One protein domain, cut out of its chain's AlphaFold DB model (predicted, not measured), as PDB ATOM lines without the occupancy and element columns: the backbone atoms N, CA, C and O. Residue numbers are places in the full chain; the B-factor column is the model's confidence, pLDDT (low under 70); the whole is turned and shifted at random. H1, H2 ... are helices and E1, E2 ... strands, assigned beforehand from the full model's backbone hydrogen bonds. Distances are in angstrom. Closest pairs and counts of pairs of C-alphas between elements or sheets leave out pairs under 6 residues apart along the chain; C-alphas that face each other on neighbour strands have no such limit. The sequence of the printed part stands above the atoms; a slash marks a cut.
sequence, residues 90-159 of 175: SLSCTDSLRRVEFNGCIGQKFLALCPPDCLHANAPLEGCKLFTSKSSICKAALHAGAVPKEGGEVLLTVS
ATOM      1  N   SER A  90      21.816 -35.994 -14.013       97.25
ATOM      2  CA  SER A  90      21.196 -36.466 -12.768       97.25
ATOM      3  C   SER A  90      20.461 -37.785 -12.993       97.25
ATOM      4  O   SER A  90      19.602 -37.886 -13.879       97.25
ATOM      5  N   LEU A  91      20.793 -38.785 -12.177       97.56
ATOM      6  CA  LEU A  91      20.255 -40.132 -12.289       97.56
ATOM      7  C   LEU A  91      19.305 -40.489 -11.145       97.56
ATOM      8  O   LEU A  91      19.383 -39.963 -10.039       97.56
ATOM      9  N   SER A  92      18.425 -41.441 -11.425       97.75
ATOM     10  CA  SER A  92      17.771 -42.296 -10.444       97.75
ATOM     11  C   SER A  92      18.569 -43.593 -10.262       97.75
ATOM     12  O   SER A  92      19.349 -43.987 -11.132       97.75
ATOM     13  N   CYS A  93      18.343 -44.324  -9.165       97.12
ATOM     14  CA  CYS A  93      19.033 -45.597  -8.925       97.12
ATOM     15  C   CYS A  93      18.737 -46.691  -9.967       97.12
ATOM     16  O   CYS A  93      19.420 -47.714  -9.981       97.12
ATOM     17  N   THR A  94      17.730 -46.515 -10.825       97.38
ATOM     18  CA  THR A  94      17.363 -47.468 -11.885       97.38
ATOM     19  C   THR A  94      17.849 -47.050 -13.270       97.38
ATOM     20  O   THR A  94      17.688 -47.810 -14.225       97.38
ATOM     21  N   ASP A  95      18.433 -45.858 -13.402       97.94
ATOM     22  CA  ASP A  95      18.870 -45.351 -14.696       97.94
ATOM     23  C   ASP A  95      20.064 -46.134 -15.237       97.94
ATOM     24  O   ASP A  95      20.994 -46.493 -14.513       97.94
ATOM     25  N   SER A  96      20.037 -46.371 -16.544       96.81
ATOM     26  CA  SER A  96      21.047 -47.138 -17.272       96.81
ATOM     27  C   SER A  96      21.576 -46.348 -18.467       96.81
ATOM     28  O   SER A  96      21.041 -45.295 -18.827       96.81
ATOM     29  N   LEU A  97      22.583 -46.899 -19.149       95.06
ATOM     30  CA  LEU A  97      23.128 -46.340 -20.393       95.06
ATOM     31  C   LEU A  97      22.116 -46.291 -21.554       95.06
ATOM     32  O   LEU A  97      22.441 -45.797 -22.626       95.06
ATOM     33  N   ARG A  98      20.886 -46.786 -21.366       93.75
ATOM     34  CA  ARG A  98      19.803 -46.705 -22.359       93.75
ATOM     35  C   ARG A  98      19.129 -45.341 -22.438       93.75
ATOM     36  O   ARG A  98      18.301 -45.143 -23.327       93.75
ATOM     37  N   ARG A  99      19.414 -44.427 -21.507       93.88
ATOM     38  CA  ARG A  99      18.865 -43.076 -21.594       93.88
ATOM     39  C   ARG A  99      19.506 -42.299 -22.748       93.88
ATOM     40  O   ARG A  99      20.675 -42.491 -23.071       93.88
ATOM     41  N   VAL A 100      18.737 -41.391 -23.343       92.12
ATOM     42  CA  VAL A 100      19.149 -40.631 -24.535       92.12
ATOM     43  C   VAL A 100      20.356 -39.726 -24.290       92.12
ATOM     44  O   VAL A 100      21.101 -39.434 -25.222       92.12
ATOM     45  N   GLU A 101      20.586 -39.312 -23.044       92.06
ATOM     46  CA  GLU A 101      21.717 -38.468 -22.653       92.06
ATOM     47  C   GLU A 101      23.064 -39.190 -22.788       92.06
ATOM     48  O   GLU A 101      24.092 -38.528 -22.930       92.06
ATOM     49  N   PHE A 102      23.056 -40.527 -22.789       92.12
ATOM     50  CA  PHE A 102      24.244 -41.370 -22.946       92.12
ATOM     51  C   PHE A 102      24.447 -41.869 -24.378       92.12
ATOM     52  O   PHE A 102      25.395 -42.611 -24.644       92.12
ATOM     53  N   ASN A 103      23.604 -41.435 -25.320       89.69
ATOM     54  CA  ASN A 103      23.836 -41.692 -26.734       89.69
ATOM     55  C   ASN A 103      25.124 -40.978 -27.166       89.69
ATOM     56  O   ASN A 103      25.277 -39.761 -27.019       89.69
ATOM     57  N   GLY A 104      26.071 -41.743 -27.695       86.25
ATOM     58  CA  GLY A 104      27.381 -41.235 -28.063       86.25
ATOM     59  C   GLY A 104      28.225 -42.277 -28.773       86.25
ATOM     60  O   GLY A 104      27.825 -43.432 -28.924       86.25
ATOM     61  N   CYS A 105      29.407 -41.858 -29.211       87.62
ATOM     62  CA  CYS A 105      30.381 -42.774 -29.788       87.62
ATOM     63  C   CYS A 105      31.010 -43.643 -28.692       87.62
ATOM     64  O   CYS A 105      31.156 -43.222 -27.543       87.62
ATOM     65  N   ILE A 106      31.462 -44.838 -29.062       91.00
ATOM     66  CA  ILE A 106      32.343 -45.642 -28.208       91.00
ATOM     67  C   ILE A 106      33.576 -44.805 -27.823       91.00
ATOM     68  O   ILE A 106      34.121 -44.052 -28.628       91.00
ATOM     69  N   GLY A 107      33.993 -44.914 -26.566       89.19
ATOM     70  CA  GLY A 107      35.051 -44.124 -25.942       89.19
ATOM     71  C   GLY A 107      34.590 -42.765 -25.408       89.19
ATOM     72  O   GLY A 107      35.348 -42.111 -24.688       89.19
ATOM     73  N   GLN A 108      33.363 -42.326 -25.714       88.69
ATOM     74  CA  GLN A 108      32.826 -41.076 -25.183       88.69
ATOM     75  C   GLN A 108      32.623 -41.169 -23.671       88.69
ATOM     76  O   GLN A 108      32.154 -42.182 -23.144       88.69
ATOM     77  N   LYS A 109      32.965 -40.076 -22.982       92.56
ATOM     78  CA  LYS A 109      32.831 -39.951 -21.534       92.56
ATOM     79  C   LYS A 109      31.657 -39.062 -21.152       92.56
ATOM     80  O   LYS A 109      31.423 -38.039 -21.798       92.56
ATOM     81  N   PHE A 110      30.962 -39.435 -20.086       92.44
ATOM     82  CA  PHE A 110      29.822 -38.705 -19.542       92.44
ATOM     83  C   PHE A 110      29.982 -38.558 -18.037       92.44
ATOM     84  O   PHE A 110      30.336 -39.517 -17.360       92.44
ATOM     85  N   LEU A 111      29.716 -37.364 -17.519       95.12
ATOM     86  CA  LEU A 111      29.616 -37.149 -16.083       95.12
ATOM     87  C   LEU A 111      28.164 -37.398 -15.662       95.12
ATOM     88  O   LEU A 111      27.240 -36.939 -16.336       95.12
ATOM     89  N   ALA A 112      27.959 -38.127 -14.574       96.56
ATOM     90  CA  ALA A 112      26.639 -38.397 -14.023       96.56
ATOM     91  C   ALA A 112      26.639 -38.222 -12.505       96.56
ATOM     92  O   ALA A 112      27.674 -38.384 -11.863       96.56
ATOM     93  N   LEU A 113      25.476 -37.900 -11.943       97.94
ATOM     94  CA  LEU A 113      25.283 -37.723 -10.509       97.94
ATOM     95  C   LEU A 113      24.330 -38.795  -9.984       97.94
ATOM     96  O   LEU A 113      23.174 -38.870 -10.409       97.94
ATOM     97  N   CYS A 114      24.825 -39.606  -9.056       98.00
ATOM     98  CA  CYS A 114      24.067 -40.657  -8.401       98.00
ATOM     99  C   CYS A 114      23.475 -40.177  -7.073       98.00
ATOM    100  O   CYS A 114      24.196 -39.563  -6.282       98.00
ATOM    101  N   PRO A 115      22.193 -40.477  -6.798       97.88
ATOM    102  CA  PRO A 115      21.591 -40.198  -5.506       97.88
ATOM    103  C   PRO A 115      22.127 -41.175  -4.442       97.88
ATOM    104  O   PRO A 115      22.709 -42.209  -4.791       97.88
ATOM    105  N   PRO A 116      21.932 -40.866  -3.148       96.19
ATOM    106  CA  PRO A 116      22.257 -41.789  -2.067       96.19
ATOM    107  C   PRO A 116      21.421 -43.075  -2.127       96.19
ATOM    108  O   PRO A 116      20.367 -43.136  -2.763       96.19
ATOM    109  N   ASP A 117      21.894 -44.102  -1.420       92.56
ATOM    110  CA  ASP A 117      21.156 -45.328  -1.090       92.56
ATOM    111  C   ASP A 117      20.754 -46.224  -2.275       92.56
ATOM    112  O   ASP A 117      19.849 -47.055  -2.181       92.56
ATOM    113  N   CYS A 118      21.495 -46.170  -3.385       95.00
ATOM    114  CA  CYS A 118      21.239 -47.047  -4.533       95.00
ATOM    115  C   CYS A 118      21.658 -48.516  -4.346       95.00
ATOM    116  O   CYS A 118      21.375 -49.339  -5.218       95.00
ATOM    117  N   LEU A 119      22.306 -48.876  -3.230       91.56
ATOM    118  CA  LEU A 119      22.822 -50.234  -3.002       91.56
ATOM    119  C   LEU A 119      21.709 -51.294  -3.033       91.56
ATOM    120  O   LEU A 119      21.868 -52.351  -3.639       91.56
ATOM    121  N   HIS A 120      20.565 -50.984  -2.419       90.44
ATOM    122  CA  HIS A 120      19.421 -51.893  -2.304       90.44
ATOM    123  C   HIS A 120      18.340 -51.629  -3.359       90.44
ATOM    124  O   HIS A 120      17.232 -52.154  -3.262       90.44
ATOM    125  N   ALA A 121      18.638 -50.809  -4.370       90.88
ATOM    126  CA  ALA A 121      17.691 -50.553  -5.441       90.88
ATOM    127  C   ALA A 121      17.432 -51.838  -6.244       90.88
ATOM    128  O   ALA A 121      18.360 -52.565  -6.634       90.88
ATOM    129  N   ASN A 122      16.154 -52.084  -6.537       92.50
ATOM    130  CA  ASN A 122      15.706 -53.146  -7.435       92.50
ATOM    131  C   ASN A 122      15.982 -52.745  -8.889       92.50
ATOM    132  O   ASN A 122      15.079 -52.394  -9.644       92.50
ATOM    133  N   ALA A 123      17.261 -52.758  -9.252       92.94
ATOM    134  CA  ALA A 123      17.753 -52.436 -10.578       92.94
ATOM    135  C   ALA A 123      18.685 -53.548 -11.083       92.94
ATOM    136  O   ALA A 123      19.397 -54.153 -10.268       92.94
ATOM    137  N   PRO A 124      18.692 -53.817 -12.401       93.12
ATOM    138  CA  PRO A 124      19.575 -54.809 -13.001       93.12
ATOM    139  C   PRO A 124      21.039 -54.424 -12.789       93.12
ATOM    140  O   PRO A 124      21.405 -53.249 -12.888       93.12
ATOM    141  N   LEU A 125      21.872 -55.422 -12.527       94.12
ATOM    142  CA  LEU A 125      23.317 -55.283 -12.461       94.12
ATOM    143  C   LEU A 125      23.941 -56.555 -13.034       94.12
ATOM    144  O   LEU A 125      23.728 -57.649 -12.526       94.12
ATOM    145  N   GLU A 126      24.649 -56.400 -14.144       93.56
ATOM    146  CA  GLU A 126      25.262 -57.490 -14.892       93.56
ATOM    147  C   GLU A 126      26.652 -57.036 -15.332       93.56
ATOM    148  O   GLU A 126      26.789 -56.087 -16.114       93.56
ATOM    149  N   GLY A 127      27.680 -57.713 -14.833       91.62
ATOM    150  CA  GLY A 127      29.067 -57.406 -15.146       91.62
ATOM    151  C   GLY A 127      29.927 -57.099 -13.924       91.62
ATOM    152  O   GLY A 127      29.450 -56.968 -12.799       91.62
ATOM    153  N   CYS A 128      31.226 -56.974 -14.169       90.06
ATOM    154  CA  CYS A 128      32.244 -56.586 -13.208       90.06
ATOM    155  C   CYS A 128      33.350 -55.875 -13.989       90.06
ATOM    156  O   CYS A 128      33.894 -56.435 -14.941       90.06
ATOM    157  N   LYS A 129      33.705 -54.647 -13.590       87.50
ATOM    158  CA  LYS A 129      34.577 -53.702 -14.332       87.50
ATOM    159  C   LYS A 129      33.974 -53.204 -15.651       87.50
ATOM    160  O   LYS A 129      34.005 -52.006 -15.910       87.50
ATOM    161  N   LEU A 130      33.420 -54.105 -16.457       92.31
ATOM    162  CA  LEU A 130      32.574 -53.814 -17.608       92.31
ATOM    163  C   LEU A 130      31.158 -54.271 -17.283       92.31
ATOM    164  O   LEU A 130      30.963 -55.406 -16.857       92.31
ATOM    165  N   PHE A 131      30.188 -53.390 -17.491       94.62
ATOM    166  CA  PHE A 131      28.785 -53.633 -17.171       94.62
ATOM    167  C   PHE A 131      27.934 -53.547 -18.432       94.62
ATOM    168  O   PHE A 131      28.244 -52.781 -19.351       94.62
ATOM    169  N   THR A 132      26.855 -54.327 -18.488       95.25
ATOM    170  CA  THR A 132      25.941 -54.294 -19.635       95.25
ATOM    171  C   THR A 132      25.250 -52.936 -19.737       95.25
ATOM    172  O   THR A 132      24.996 -52.270 -18.734       95.25
ATOM    173  N   SER A 133      24.840 -52.537 -20.946       95.06
ATOM    174  CA  SER A 133      24.106 -51.275 -21.148       95.06
ATOM    175  C   SER A 133      22.758 -51.209 -20.416       95.06
ATOM    176  O   SER A 133      22.180 -50.134 -20.286       95.06
ATOM    177  N   LYS A 134      22.245 -52.357 -19.953       95.25
ATOM    178  CA  LYS A 134      21.023 -52.485 -19.150       95.25
ATOM    179  C   LYS A 134      21.249 -52.231 -17.668       95.25
ATOM    180  O   LYS A 134      20.278 -51.915 -16.990       95.25
ATOM    181  N   SER A 135      22.478 -52.395 -17.184       96.12
ATOM    182  CA  SER A 135      22.800 -52.271 -15.767       96.12
ATOM    183  C   SER A 135      22.538 -50.855 -15.261       96.12
ATOM    184  O   SER A 135      22.747 -49.876 -15.983       96.12
ATOM    185  N   SER A 136      22.096 -50.750 -14.008       97.06
ATOM    186  CA  SER A 136      22.009 -49.463 -13.327       97.06
ATOM    187  C   SER A 136      23.398 -48.865 -13.176       97.06
ATOM    188  O   SER A 136      24.307 -49.498 -12.639       97.06
ATOM    189  N   ILE A 137      23.538 -47.620 -13.620       97.62
ATOM    190  CA  ILE A 137      24.793 -46.877 -13.550       97.62
ATOM    191  C   ILE A 137      25.236 -46.715 -12.094       97.62
ATOM    192  O   ILE A 137      26.385 -46.995 -11.761       97.62
ATOM    193  N   CYS A 138      24.326 -46.298 -11.214       97.25
ATOM    194  CA  CYS A 138      24.667 -46.021  -9.821       97.25
ATOM    195  C   CYS A 138      24.941 -47.298  -9.031       97.25
ATOM    196  O   CYS A 138      25.849 -47.329  -8.202       97.25
ATOM    197  N   LYS A 139      24.219 -48.385  -9.329       95.69
ATOM    198  CA  LYS A 139      24.481 -49.684  -8.707       95.69
ATOM    199  C   LYS A 139      25.811 -50.275  -9.183       95.69
ATOM    200  O   LYS A 139      26.572 -50.769  -8.360       95.69
ATOM    201  N   ALA A 140      26.137 -50.138 -10.470       96.44
ATOM    202  CA  ALA A 140      27.440 -50.515 -11.015       96.44
ATOM    203  C   ALA A 140      28.587 -49.686 -10.417       96.44
ATOM    204  O   ALA A 140      29.632 -50.233 -10.073       96.44
ATOM    205  N   ALA A 141      28.386 -48.379 -10.233       96.69
ATOM    206  CA  ALA A 141      29.366 -47.505  -9.597       96.69
ATOM    207  C   ALA A 141      29.631 -47.910  -8.135       96.69
ATOM    208  O   ALA A 141      30.788 -47.981  -7.725       96.69
ATOM    209  N   LEU A 142      28.586 -48.247  -7.371       95.81
ATOM    210  CA  LEU A 142      28.712 -48.791  -6.014       95.81
ATOM    211  C   LEU A 142      29.389 -50.169  -6.006       95.81
ATOM    212  O   LEU A 142      30.264 -50.417  -5.180       95.81
ATOM    213  N   HIS A 143      29.014 -51.058  -6.932       95.25
ATOM    214  CA  HIS A 143      29.618 -52.386  -7.089       95.25
ATOM    215  C   HIS A 143      31.122 -52.289  -7.357       95.25
ATOM    216  O   HIS A 143      31.905 -52.981  -6.710       95.25
ATOM    217  N   ALA A 144      31.538 -51.360  -8.218       94.31
ATOM    218  CA  ALA A 144      32.943 -51.095  -8.514       94.31
ATOM    219  C   ALA A 144      33.684 -50.309  -7.411       94.31
ATOM    220  O   ALA A 144      34.904 -50.170  -7.493       94.31
ATOM    221  N   GLY A 145      32.977 -49.771  -6.410       94.62
ATOM    222  CA  GLY A 145      33.547 -48.880  -5.391       94.62
ATOM    223  C   GLY A 145      33.947 -47.499  -5.929       94.62
ATOM    224  O   GLY A 145      34.788 -46.828  -5.340       94.62
ATOM    225  N   ALA A 146      33.377 -47.081  -7.064       95.25
ATOM    226  CA  ALA A 146      33.659 -45.793  -7.699       95.25
ATOM    227  C   ALA A 146      32.975 -44.611  -6.992       95.25
ATOM    228  O   ALA A 146      33.443 -43.481  -7.103       95.25
ATOM    229  N   VAL A 147      31.878 -44.873  -6.276       94.88
ATOM    230  CA  VAL A 147      31.160 -43.895  -5.446       94.88
ATOM    231  C   VAL A 147      30.834 -44.513  -4.081       94.88
ATOM    232  O   VAL A 147      30.687 -45.739  -3.993       94.88
ATOM    233  N   PRO A 148      30.724 -43.706  -3.012       95.06
ATOM    234  CA  PRO A 148      30.303 -44.180  -1.699       95.06
ATOM    235  C   PRO A 148      28.772 -44.372  -1.639       95.06
ATOM    236  O   PRO A 148      28.053 -44.036  -2.580       95.06
ATOM    237  N   LYS A 149      28.253 -44.935  -0.536       94.19
ATOM    238  CA  LYS A 149      26.818 -45.278  -0.382       94.19
ATOM    239  C   LYS A 149      25.901 -44.053  -0.430       94.19
ATOM    240  O   LYS A 149      24.747 -44.160  -0.832       94.19
ATOM    241  N   GLU A 150      26.445 -42.900  -0.070       96.19
ATOM    242  CA  GLU A 150      25.802 -41.591  -0.080       96.19
ATOM    243  C   GLU A 150      25.640 -41.026  -1.506       96.19
ATOM    244  O   GLU A 150      25.037 -39.970  -1.689       96.19
ATOM    245  N   GLY A 151      26.131 -41.737  -2.525       95.38
ATOM    246  CA  GLY A 151      26.079 -41.311  -3.916       95.38
ATOM    247  C   GLY A 151      27.199 -40.332  -4.260       95.38
ATOM    248  O   GLY A 151      28.246 -40.297  -3.611       95.38
ATOM    249  N   GLY A 152      26.994 -39.555  -5.321       95.56
ATOM    250  CA  GLY A 152      27.972 -38.583  -5.807       95.56
ATOM    251  C   GLY A 152      28.218 -38.657  -7.308       95.56
ATOM    252  O   GLY A 152      27.483 -39.303  -8.059       95.56
ATOM    253  N   GLU A 153      29.240 -37.934  -7.750       96.31
ATOM    254  CA  GLU A 153      29.598 -37.829  -9.161       96.31
ATOM    255  C   GLU A 153      30.381 -39.057  -9.637       96.31
ATOM    256  O   GLU A 153      31.302 -39.530  -8.972       96.31
ATOM    257  N   VAL A 154      30.040 -39.550 -10.826       95.62
ATOM    258  CA  VAL A 154      30.717 -40.668 -11.486       95.62
ATOM    259  C   VAL A 154      31.005 -40.332 -12.947       95.62
ATOM    260  O   VAL A 154      30.156 -39.802 -13.667       95.62
ATOM    261  N   LEU A 155      32.220 -40.651 -13.401       95.50
ATOM    262  CA  LEU A 155      32.624 -40.510 -14.797       95.50
ATOM    263  C   LEU A 155      32.451 -41.843 -15.532       95.50
ATOM    264  O   LEU A 155      33.151 -42.818 -15.269       95.50
ATOM    265  N   LEU A 156      31.543 -41.861 -16.495       94.56
ATOM    266  CA  LEU A 156      31.201 -43.015 -17.319       94.56
ATOM    267  C   LEU A 156      31.987 -42.965 -18.622       94.56
ATOM    268  O   LEU A 156      32.186 -41.889 -19.178       94.56
ATOM    269  N   THR A 157      32.392 -44.122 -19.140       95.00
ATOM    270  CA  THR A 157      32.942 -44.256 -20.496       95.00
ATOM    271  C   THR A 157      32.140 -45.318 -21.233       95.00
ATOM    272  O   THR A 157      32.043 -46.444 -20.755       95.00
ATOM    273  N   VAL A 158      31.557 -44.971 -22.381       92.94
ATOM    274  CA  VAL A 158      30.825 -45.940 -23.209       92.94
ATOM    275  C   VAL A 158      31.834 -46.820 -23.936       92.94
ATOM    276  O   VAL A 158      32.734 -46.307 -24.593       92.94
ATOM    277  N   SER A 159      31.705 -48.138 -23.829       93.25
ATOM    278  CA  SER A 159      32.556 -49.105 -24.527       93.25
ATOM    279  C   SER A 159      31.755 -49.918 -25.541       93.25
ATOM    280  O   SER A 159      30.526 -49.860 -25.577       93.25
TER     281      SER A 159
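Overview. This is residues 90 to 159 of the 175 residues of the protein "Chromosome III, complete sequence, related" of Eimeria praecox (UniProt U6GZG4). Little regular structure: this is a small body mostly of loops, with a two-stranded ribbon, E1 and E2, along one side and one short helix, H1, over a face of it. Long loops, residues 90 to 108 and 115 to 136, make much of the rest. The 70 printed residues hold E1, H1, E2 in that order, a mixed class with 19 residues in named elements; the sheet E1 - E2 is antiparallel. The whole is compact, radius of gyration of the C-alphas 10.8 A, spanning 30 by 21 by 19 A.

Along the chain. E1, residues 109 to 114, begins at C-alpha (32.831, -39.951, -21.534) and is 15.8 A long. H1 is residues 137 to 143, 9.8 A. E2, residues 152 to 157, 16.5 A, ends at C-alpha (32.942, -44.256, -20.496).

Arrangement. E1 and E2 are antiparallel at 153 degrees; N 112 and O 154 are within hydrogen-bond range at 2.9 A. The closest C-alphas of H1 and E1, Cys 138 and Cys 114, are 5.6 A apart; those of H1 and E2, Ala 141 and Val 154, 7.2 A. Every O i to N i+4 pair in H1 is within hydrogen-bond range.

Size, cuts and confidence. The farthest C-alphas, Cys 105 and His 120, are 31.0 A apart. The printed part has no cut; the link E1 to H1 is long. No printed residue is under 70 in pLDDT.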